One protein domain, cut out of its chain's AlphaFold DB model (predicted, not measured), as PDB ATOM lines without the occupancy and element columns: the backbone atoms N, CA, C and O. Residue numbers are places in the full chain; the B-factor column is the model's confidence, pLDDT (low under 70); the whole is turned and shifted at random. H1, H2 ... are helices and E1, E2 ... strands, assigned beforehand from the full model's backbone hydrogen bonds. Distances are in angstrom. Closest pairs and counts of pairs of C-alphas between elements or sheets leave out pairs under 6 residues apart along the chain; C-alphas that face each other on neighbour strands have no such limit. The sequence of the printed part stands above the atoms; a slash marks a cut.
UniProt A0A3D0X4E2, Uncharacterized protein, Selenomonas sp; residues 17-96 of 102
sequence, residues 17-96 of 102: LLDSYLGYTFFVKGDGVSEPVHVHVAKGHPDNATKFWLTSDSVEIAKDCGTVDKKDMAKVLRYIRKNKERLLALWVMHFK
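AT A GLANCE: This is residues 17 to 96 of the 102 residues of an uncharacterized protein of Selenomonas sp (UniProt A0A3D0X4E2). A twisted sheet of four strands, E1 E2 E3 E4, is covered on one face by two helices, H1 and H2, that meet at a corner: two layers. The sheet is a meander, each strand the antiparallel neighbour of the one before. The printed part has 80 residues, mixed in class and compact, with radius of gyration of the C-alphas 11.5 A and spans of 34 by 25 by 21 A.

HOW THE PARTS SIT: E1, residues 25 to 27, forms a hairpin with E2, residues 38 to 42; N 25 and O 42 are 2.8 A apart. E3, residues 50 to 54, forms hairpins with E2, N 39 to O 52 2.9 A, and with E4, residues 59 to 63, N 53 to O 60 2.8 A. H1, residues 73 to 82, is on the sheet at a height of 8.7 A; its closest C-alphas to E4 are Arg 81 and Val 59, 6.2 A. H2, residues 84 to 95, runs across the strands, 76 degrees to E2 on the local plane. Both helices have every O i to N i+4 pair within hydrogen-bond range.

IN THESE COORDINATES: E1 begins at C-alpha 25 (159.827, 152.233, 133.184). H1 spans 14.2 A; H2 spans 16.2 A, ending at C-alpha 95 (154.119, 134.340, 136.900).

THE WHOLE: The printed part has no cut and no long link; residue 17 is under pLDDT 70.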
ATOM      1  N   LEU A  17     161.193 145.290 133.763       64.88
ATOM      2  CA  LEU A  17     161.297 144.240 132.752       64.88
ATOM      3  C   LEU A  17     162.391 144.574 131.732       64.88
ATOM      4  O   LEU A  17     162.987 143.703 131.101       64.88
ATOM      5  N   LEU A  18     162.642 145.862 131.540       75.62
ATOM      6  CA  LEU A  18     163.652 146.388 130.641       75.62
ATOM      7  C   LEU A  18     164.351 147.551 131.324       75.62
ATOM      8  O   LEU A  18     163.766 148.223 132.172       75.62
ATOM      9  N   ASP A  19     165.565 147.836 130.864       79.25
ATOM     10  CA  ASP A  19     166.211 149.103 131.173       79.25
ATOM     11  C   ASP A  19     165.300 150.257 130.739       79.25
ATOM     12  O   ASP A  19     164.616 150.180 129.705       79.25
ATOM     13  N   SER A  20     165.293 151.330 131.533       85.25
ATOM     14  CA  SER A  20     164.466 152.501 131.252       85.25
ATOM     15  C   SER A  20     164.758 153.060 129.856       85.25
ATOM     16  O   SER A  20     165.917 153.187 129.457       85.25
ATOM     17  N   TYR A  21     163.714 153.451 129.125       93.69
ATOM     18  CA  TYR A  21     163.832 154.009 127.776       93.69
ATOM     19  C   TYR A  21     163.078 155.331 127.692       93.69
ATOM     20  O   TYR A  21     161.897 155.388 128.023       93.69
ATOM     21  N   LEU A  22     163.758 156.406 127.275       94.12
ATOM     22  CA  LEU A  22     163.222 157.780 127.282       94.12
ATOM     23  C   LEU A  22     162.699 158.236 128.665       94.12
ATOM     24  O   LEU A  22     161.815 159.084 128.753       94.12
ATOM     25  N   GLY A  23     163.236 157.662 129.746       94.12
ATOM     26  CA  GLY A  23     162.778 157.911 131.117       94.12
ATOM     27  C   GLY A  23     161.499 157.162 131.511       94.12
ATOM     28  O   GLY A  23     160.972 157.410 132.593       94.12
ATOM     29  N   TYR A  24     160.998 156.255 130.665       96.12
ATOM     30  CA  TYR A  24     159.899 155.358 131.004       96.12
ATOM     31  C   TYR A  24     160.411 154.038 131.576       96.12
ATOM     32  O   TYR A  24     161.392 153.470 131.090       96.12
ATOM     33  N   THR A  25     159.687 153.547 132.569       94.75
ATOM     34  CA  THR A  25     159.827 152.233 133.184       94.75
ATOM     35  C   THR A  25     158.820 151.268 132.562       94.75
ATOM     36  O   THR A  25     157.705 151.666 132.215       94.75
ATOM     37  N   PHE A  26     159.217 150.002 132.420       94.38
ATOM     38  CA  PHE A  26     158.421 148.928 131.824       94.38
ATOM     39  C   PHE A  26     158.219 147.835 132.864       94.38
ATOM     40  O   PHE A  26     159.197 147.247 133.319       94.38
ATOM     41  N   PHE A  27     156.974 147.559 133.239       92.19
ATOM     42  CA  PHE A  27     156.681 146.705 134.391       92.19
ATOM     43  C   PHE A  27     155.383 145.905 134.221       92.19
ATOM     44  O   PHE A  27     154.542 146.241 133.387       92.19
ATOM     45  N   VAL A  28     155.206 144.843 135.012       88.94
ATOM     46  CA  VAL A  28     153.974 144.028 135.056       88.94
ATOM     47  C   VAL A  28     153.150 144.354 136.299       88.94
ATOM     48  O   VAL A  28     153.718 144.520 137.371       88.94
ATOM     49  N   LYS A  29     151.821 144.418 136.186       85.62
ATOM     50  CA  LYS A  29     150.900 144.449 137.334       85.62
ATOM     51  C   LYS A  29     149.864 143.340 137.164       85.62
ATOM     52  O   LYS A  29     149.610 142.910 136.047       85.62
ATOM     53  N   GLY A  30     149.273 142.894 138.268       84.06
ATOM     54  CA  GLY A  30     148.241 141.853 138.269       84.06
ATOM     55  C   GLY A  30     148.729 140.512 138.813       84.06
ATOM     56  O   GLY A  30     149.804 140.419 139.401       84.06
ATOM     57  N   ASP A  31     147.899 139.486 138.640       84.56
ATOM     58  CA  ASP A  31     148.089 138.138 139.194       84.56
ATOM     59  C   ASP A  31     148.630 137.116 138.178       84.56
ATOM     60  O   ASP A  31     148.918 135.977 138.540       84.56
ATOM     61  N   GLY A  32     148.775 137.512 136.910       82.31
ATOM     62  CA  GLY A  32     149.232 136.642 135.824       82.31
ATOM     63  C   GLY A  32     148.202 135.611 135.341       82.31
ATOM     64  O   GLY A  32     148.551 134.760 134.520       82.31
ATOM     65  N   VAL A  33     146.964 135.676 135.847       83.69
ATOM     66  CA  VAL A  33     145.885 134.706 135.580       83.69
ATOM     67  C   VAL A  33     144.640 135.392 135.023       83.69
ATOM     68  O   VAL A  33     144.048 134.912 134.063       83.69
ATOM     69  N   SER A  34     144.232 136.511 135.616       90.31
ATOM     70  CA  SER A  34     143.008 137.238 135.254       90.31
ATOM     71  C   SER A  34     143.120 138.019 133.943       90.31
ATOM     72  O   SER A  34     142.106 138.376 133.342       90.31
ATOM     73  N   GLU A  35     144.344 138.284 133.490       92.00
ATOM     74  CA  GLU A  35     144.631 139.050 132.284       92.00
ATOM     75  C   GLU A  35     145.711 138.358 131.440       92.00
ATOM     76  O   GLU A  35     146.641 137.764 131.995       92.00
ATOM     77  N   PRO A  36     145.647 138.477 130.097       94.62
ATOM     78  CA  PRO A  36     146.704 137.979 129.226       94.62
ATOM     79  C   PRO A  36     148.009 138.763 129.425       94.62
ATOM     80  O   PRO A  36     148.053 139.795 130.104       94.62
ATOM     81  N   VAL A  37     149.093 138.301 128.799       95.69
ATOM     82  CA  VAL A  37     150.411 138.939 128.914       95.69
ATOM     83  C   VAL A  37     150.359 140.407 128.490       95.69
ATOM     84  O   VAL A  37     149.928 140.754 127.385       95.69
ATOM     85  N   HIS A  38     150.885 141.276 129.349       95.62
ATOM     86  CA  HIS A  38     150.963 142.706 129.086       95.62
ATOM     87  C   HIS A  38     152.161 143.379 129.743       95.62
ATOM     88  O   HIS A  38     152.840 142.825 130.604       95.62
ATOM     89  N   VAL A  39     152.391 144.622 129.329       95.94
ATOM     90  CA  VAL A  39     153.344 145.534 129.951       95.94
ATOM     91  C   VAL A  39     152.670 146.871 130.230       95.94
ATOM     92  O   VAL A  39     151.920 147.399 129.406       95.94
ATOM     93  N   HIS A  40     152.947 147.426 131.400       96.06
ATOM     94  CA  HIS A  40     152.626 148.798 131.749       96.06
ATOM     95  C   HIS A  40     153.836 149.696 131.513       96.06
ATOM     96  O   HIS A  40     154.978 149.290 131.738       96.06
ATOM     97  N   VAL A  41     153.574 150.928 131.079       96.69
ATOM     98  CA  VAL A  41     154.606 151.926 130.797       96.69
ATOM     99  C   VAL A  41     154.240 153.260 131.429       96.69
ATOM    100  O   VAL A  41     153.167 153.818 131.180       96.69
ATOM    101  N   ALA A  42     155.149 153.790 132.240       96.06
ATOM    102  CA  ALA A  42     155.016 155.095 132.876       96.06
ATOM    103  C   ALA A  42     156.383 155.641 133.300       96.06
ATOM    104  O   ALA A  42     157.380 154.927 133.278       96.06
ATOM    105  N   LYS A  43     156.440 156.911 133.706       92.25
ATOM    106  CA  LYS A  43     157.586 157.434 134.461       92.25
ATOM    107  C   LYS A  43     157.439 156.956 135.913       92.25
ATOM    108  O   LYS A  43     156.517 157.391 136.600       92.25
ATOM    109  N   GLY A  44     158.294 156.033 136.358       87.81
ATOM    110  CA  GLY A  44     158.153 155.366 137.660       87.81
ATOM    111  C   GLY A  44     157.021 154.329 137.685       87.81
ATOM    112  O   GLY A  44     156.726 153.717 136.664       87.81
ATOM    113  N   HIS A  45     156.374 154.141 138.844       86.50
ATOM    114  CA  HIS A  45     155.384 153.075 139.085       86.50
ATOM    115  C   HIS A  45     154.012 153.584 139.581       86.50
ATOM    116  O   HIS A  45     153.538 153.135 140.625       86.50
ATOM    117  N   PRO A  46     153.342 154.518 138.878       90.62
ATOM    118  CA  PRO A  46     152.027 155.000 139.296       90.62
ATOM    119  C   PRO A  46     150.970 153.891 139.222       90.62
ATOM    120  O   PRO A  46     151.072 152.969 138.406       90.62
ATOM    121  N   ASP A  47     149.916 154.000 140.031       86.94
ATOM    122  CA  ASP A  47     148.786 153.057 140.022       86.94
ATOM    123  C   ASP A  47     148.098 152.991 138.659       86.94
ATOM    124  O   ASP A  47     147.817 151.903 138.157       86.94
ATOM    125  N   ASN A  48     147.928 154.143 138.011       90.88
ATOM    126  CA  ASN A  48     147.375 154.239 136.668       90.88
ATOM    127  C   ASN A  48     148.499 154.423 135.638       90.88
ATOM    128  O   ASN A  48     149.070 155.504 135.533       90.88
ATOM    129  N   ALA A  49     148.804 153.375 134.873       95.62
ATOM    130  CA  ALA A  49     149.823 153.385 133.821       95.62
ATOM    131  C   ALA A  49     149.255 152.878 132.493       95.62
ATOM    132  O   ALA A  49     148.394 151.992 132.487       95.62
ATOM    133  N   THR A  50     149.740 153.427 131.377       97.75
ATOM    134  CA  THR A  50     149.385 152.988 130.023       97.75
ATOM    135  C   THR A  50     149.770 151.521 129.863       97.75
ATOM    136  O   THR A  50     150.899 151.136 130.160       97.75
ATOM    137  N   LYS A  51     148.818 150.701 129.419       96.88
ATOM    138  CA  LYS A  51     148.935 149.243 129.315       96.88
ATOM    139  C   LYS A  51     148.965 148.818 127.854       96.88
ATOM    140  O   LYS A  51     148.169 149.312 127.052       96.88
ATOM    141  N   PHE A  52     149.820 147.851 127.539       97.56
ATOM    142  CA  PHE A  52     149.936 147.241 126.218       97.56
ATOM    143  C   PHE A  52     149.831 145.722 126.307       97.56
ATOM    144  O   PHE A  52     150.546 145.110 127.097       97.56
ATOM    145  N   TRP A  53     148.995 145.117 125.467       97.31
ATOM    146  CA  TRP A  53     148.972 143.668 125.284       97.31
ATOM    147  C   TRP A  53     150.183 143.225 124.466       97.31
ATOM    148  O   TRP A  53     150.506 143.841 123.445       97.31
ATOM    149  N   LEU A  54     150.822 142.131 124.887       96.12
ATOM    150  CA  LEU A  54     151.710 141.359 124.022       96.12
ATOM    151  C   LEU A  54     150.850 140.257 123.392       96.12
ATOM    152  O   LEU A  54     150.544 139.263 124.043       96.12
ATOM    153  N   THR A  55     150.396 140.465 122.156       95.31
ATOM    154  CA  THR A  55     149.555 139.482 121.448       95.31
ATOM    155  C   THR A  55     150.420 138.382 120.835       95.31
ATOM    156  O   THR A  55     151.648 138.444 120.939       95.31
ATOM    157  N   SER A  56     149.848 137.371 120.180       91.56
ATOM    158  CA  SER A  56     150.660 136.409 119.407       91.56
ATOM    159  C   SER A  56     151.489 137.120 118.333       91.56
ATOM    160  O   SER A  56     152.703 136.927 118.255       91.56
ATOM    161  N   ASP A  57     150.886 138.081 117.634       88.88
ATOM    162  CA  ASP A  57     151.445 138.600 116.379       88.88
ATOM    163  C   ASP A  57     152.066 139.994 116.528       88.88
ATOM    164  O   ASP A  57     152.924 140.394 115.742       88.88
ATOM    165  N   SER A  58     151.679 140.762 117.552       91.81
ATOM    166  CA  SER A  58     152.058 142.174 117.666       91.81
ATOM    167  C   SER A  58     152.095 142.665 119.121       91.81
ATOM    168  O   SER A  58     152.271 141.889 120.063       91.81
ATOM    169  N   VAL A  59     152.032 143.987 119.273       95.56
ATOM    170  CA  VAL A  59     151.863 144.741 120.515       95.56
ATOM    171  C   VAL A  59     150.788 145.789 120.262       95.56
ATOM    172  O   VAL A  59     150.900 146.568 119.303       95.56
ATOM    173  N   GLU A  60     149.796 145.824 121.143       94.75
ATOM    174  CA  GLU A  60     148.595 146.651 121.019       94.75
ATOM    175  C   GLU A  60     148.359 147.460 122.286       94.75
ATOM    176  O   GLU A  60     148.637 146.996 123.390       94.75
ATOM    177  N   ILE A  61     147.825 148.673 122.146       96.12
ATOM    178  CA  ILE A  61     147.441 149.473 123.306       96.12
ATOM    179  C   ILE A  61     146.156 148.904 123.919       96.12
ATOM    180  O   ILE A  61     145.127 148.796 123.261       96.12
ATOM    181  N   ALA A  62     146.230 148.519 125.188       95.88
ATOM    182  CA  ALA A  62     145.105 147.983 125.947       95.88
ATOM    183  C   ALA A  62     144.338 149.091 126.672       95.88
ATOM    184  O   ALA A  62     143.117 149.051 126.787       95.88
ATOM    185  N   LYS A  63     145.084 150.062 127.208       96.38
ATOM    186  CA  LYS A  63     144.552 151.206 127.947       96.38
ATOM    187  C   LYS A  63     145.543 152.357 127.849       96.38
ATOM    188  O   LYS A  63     146.677 152.212 128.300       96.38
ATOM    189  N   ASP A  64     145.115 153.488 127.298       96.19
ATOM    190  CA  ASP A  64     145.883 154.729 127.382       96.19
ATOM    191  C   ASP A  64     145.515 155.482 128.663       96.19
ATOM    192  O   ASP A  64     144.356 155.836 128.875       96.19
ATOM    193  N   CYS A  65     146.500 155.698 129.530       96.19
ATOM    194  CA  CYS A  65     146.343 156.413 130.794       96.19
ATOM    195  C   CYS A  65     147.030 157.786 130.775       96.19
ATOM    196  O   CYS A  65     147.075 158.451 131.807       96.19
ATOM    197  N   GLY A  66     147.607 158.194 129.638       95.56
ATOM    198  CA  GLY A  66     148.355 159.445 129.509       95.56
ATOM    199  C   GLY A  66     149.737 159.439 130.171       95.56
ATOM    200  O   GLY A  66     150.375 160.484 130.232       95.56
ATOM    201  N   THR A  67     150.231 158.290 130.649       96.69
ATOM    202  CA  THR A  67     151.576 158.184 131.249       96.69
ATOM    203  C   THR A  67     152.695 158.048 130.222       96.69
ATOM    204  O   THR A  67     153.864 158.075 130.602       96.69
ATOM    205  N   VAL A  68     152.350 157.901 128.941       97.69
ATOM    206  CA  VAL A  68     153.269 157.952 127.801       97.69
ATOM    207  C   VAL A  68     152.935 159.190 126.981       97.69
ATOM    208  O   VAL A  68     151.821 159.317 126.471       97.69
ATOM    209  N   ASP A  69     153.901 160.095 126.826       97.19
ATOM    210  CA  ASP A  69     153.714 161.306 126.031       97.19
ATOM    211  C   ASP A  69     153.366 160.932 124.578       97.19
ATOM    212  O   ASP A  69     154.029 160.092 123.959       97.19
ATOM    213  N   LYS A  70     152.362 161.596 123.981       96.19
ATOM    214  CA  LYS A  70     151.883 161.288 122.614       96.19
ATOM    215  C   LYS A  70     153.006 161.266 121.569       96.19
ATOM    216  O   LYS A  70     153.012 160.409 120.688       96.19
ATOM    217  N   LYS A  71     153.982 162.174 121.695       97.31
ATOM    218  CA  LYS A  71     155.158 162.273 120.807       97.31
ATOM    219  C   LYS A  71     156.092 161.055 120.875       97.31
ATOM    220  O   LYS A  71     156.863 160.822 119.946       97.31
ATOM    221  N   ASP A  72     156.038 160.292 121.965       97.81
ATOM    222  CA  ASP A  72     156.914 159.148 122.215       97.81
ATOM    223  C   ASP A  72     156.197 157.802 122.064       97.81
ATOM    224  O   ASP A  72     156.870 156.779 121.948       97.81
ATOM    225  N   MET A  73     154.863 157.786 121.955       97.19
ATOM    226  CA  MET A  73     154.051 156.567 121.826       97.19
ATOM    227  C   MET A  73     154.561 155.615 120.732       97.19
ATOM    228  O   MET A  73     154.745 154.423 120.971       97.19
ATOM    229  N   ALA A  74     154.875 156.136 119.541       96.38
ATOM    230  CA  ALA A  74     155.401 155.321 118.445       96.38
ATOM    231  C   ALA A  74     156.783 154.711 118.760       96.38
ATOM    232  O   ALA A  74     157.078 153.578 118.368       96.38
ATOM    233  N   LYS A  75     157.637 155.442 119.489       97.44
ATOM    234  CA  LYS A  75     158.965 154.964 119.905       97.44
ATOM    235  C   LYS A  75     158.841 153.902 120.993       97.44
ATOM    236  O   LYS A  75     159.506 152.876 120.894       97.44
ATOM    237  N   VAL A  76     157.958 154.122 121.970       97.25
ATOM    238  CA  VAL A  76     157.635 153.165 123.036       97.25
ATOM    239  C   VAL A  76     157.087 151.870 122.441       97.25
ATOM    240  O   VAL A  76     157.640 150.809 122.708       97.25
ATOM    241  N   LEU A  77     156.097 151.937 121.545       96.38
ATOM    242  CA  LEU A  77     155.562 150.755 120.857       96.38
ATOM    243  C   LEU A  77     156.642 149.989 120.083       96.38
ATOM    244  O   LEU A  77     156.719 148.765 120.182       96.38
ATOM    245  N   ARG A  78     157.513 150.686 119.338       96.25
ATOM    246  CA  ARG A  78     158.654 150.041 118.660       96.25
ATOM    247  C   ARG A  78     159.616 149.379 119.641       96.25
ATOM    248  O   ARG A  78     160.113 148.294 119.348       96.25
ATOM    249  N   TYR A  79     159.892 150.024 120.769       96.56
ATOM    250  CA  TYR A  79     160.780 149.481 121.789       96.56
ATOM    251  C   TYR A  79     160.193 148.216 122.421       96.56
ATOM    252  O   TYR A  79     160.892 147.210 122.498       96.56
ATOM    253  N   ILE A  80     158.900 148.216 122.767       96.75
ATOM    254  CA  ILE A  80     158.209 147.022 123.279       96.75
ATOM    255  C   ILE A  80     158.268 145.896 122.242       96.75
ATOM    256  O   ILE A  80     158.676 144.790 122.573       96.75
ATOM    257  N   ARG A  81     157.947 146.178 120.970       95.69
ATOM    258  CA  ARG A  81     157.994 145.175 119.885       95.69
ATOM    259  C   ARG A  81     159.380 144.560 119.719       95.69
ATOM    260  O   ARG A  81     159.493 143.343 119.651       95.69
ATOM    261  N   LYS A  82     160.434 145.385 119.712       95.31
ATOM    262  CA  LYS A  82     161.825 144.915 119.595       95.31
ATOM    263  C   LYS A  82     162.249 144.031 120.774       95.31
ATOM    264  O   LYS A  82     163.124 143.192 120.611       95.31
ATOM    265  N   ASN A  83     161.640 144.217 121.943       94.69
ATOM    266  CA  ASN A  83     161.969 143.493 123.169       94.69
ATOM    267  C   ASN A  83     160.893 142.468 123.580       94.69
ATOM    268  O   ASN A  83     160.937 141.966 124.702       94.69
ATOM    269  N   LYS A  84     159.928 142.150 122.704       93.56
ATOM    270  CA  LYS A  84     158.754 141.324 123.037       93.56
ATOM    271  C   LYS A  84     159.137 139.960 123.613       93.56
ATOM    272  O   LYS A  84     158.580 139.563 124.627       93.56
ATOM    273  N   GLU A  85     160.118 139.278 123.025       92.69
ATOM    274  CA  GLU A  85     160.589 137.973 123.517       92.69
ATOM    275  C   GLU A  85     161.175 138.055 124.931       92.69
ATOM    276  O   GLU A  85     160.853 137.235 125.788       92.69
ATOM    277  N   ARG A  86     161.977 139.091 125.213       92.00
ATOM    278  CA  ARG A  86     162.530 139.329 126.554       92.00
ATOM    279  C   ARG A  86     161.422 139.622 127.566       92.00
ATOM    280  O   ARG A  86     161.454 139.084 128.668       92.00
ATOM    281  N   LEU A  87     160.436 140.437 127.194       93.44
ATOM    282  CA  LEU A  87     159.275 140.726 128.042       93.44
ATOM    283  C   LEU A  87     158.465 139.457 128.345       93.44
ATOM    284  O   LEU A  87     158.083 139.242 129.492       93.44
ATOM    285  N   LEU A  88     158.258 138.595 127.346       93.00
ATOM    286  CA  LEU A  88     157.591 137.301 127.513       93.00
ATOM    287  C   LEU A  88     158.363 136.374 128.452       93.00
ATOM    288  O   LEU A  88     157.775 135.788 129.358       93.00
ATOM    289  N   ALA A  89     159.682 136.276 128.279       91.44
ATOM    290  CA  ALA A  89     160.530 135.465 129.145       91.44
ATOM    291  C   ALA A  89     160.459 135.933 130.607       91.44
ATOM    292  O   ALA A  89     160.344 135.111 131.515       91.44
ATOM    293  N   LEU A  90     160.474 137.247 130.841       90.38
ATOM    294  CA  LEU A  90     160.367 137.822 132.182       90.38
ATOM    295  C   LEU A  90     158.977 137.633 132.790       90.38
ATOM    296  O   LEU A  90     158.876 137.315 133.974       90.38
ATOM    297  N   TRP A  91     157.920 137.748 131.982       91.50
ATOM    298  CA  TRP A  91     156.561 137.417 132.407       91.50
ATOM    299  C   TRP A  91     156.475 135.966 132.891       91.50
ATOM    300  O   TRP A  91     156.059 135.716 134.020       91.50
ATOM    301  N   VAL A  92     156.931 135.007 132.077       91.81
ATOM    302  CA  VAL A  92     156.932 133.577 132.436       91.81
ATOM    303  C   VAL A  92     157.820 133.317 133.652       91.81
ATOM    304  O   VAL A  92     157.456 132.541 134.532       91.81
ATOM    305  N   MET A  93     158.973 133.980 133.754       89.06
ATOM    306  CA  MET A  93     159.852 133.853 134.915       89.06
ATOM    307  C   MET A  93     159.161 134.301 136.208       89.06
ATOM    308  O   MET A  93     159.366 133.665 137.245       89.06
ATOM    309  N   HIS A  94     158.340 135.351 136.142       86.94
ATOM    310  CA  HIS A  94     157.626 135.905 137.286       86.94
ATOM    311  C   HIS A  94     156.361 135.103 137.632       86.94
ATOM    312  O   HIS A  94     156.259 134.574 138.737       86.94
ATOM    313  N   PHE A  95     155.441 134.942 136.678       88.94
ATOM    314  CA  PHE A  95     154.119 134.340 136.900       88.94
ATOM    315  C   PHE A  95     154.061 132.827 136.662       88.94
ATOM    316  O   PHE A  95     153.050 132.198 136.955       88.94
ATOM    317  N   LYS A  96     155.128 132.218 136.128       90.94
ATOM    318  CA  LYS A  96     155.223 130.779 135.788       90.94
ATOM    319  C   LYS A  96     154.237 130.297 134.716       90.94
ATOM    320  O   LYS A  96     154.184 129.105 134.433       90.94
TER     321      LYS A  96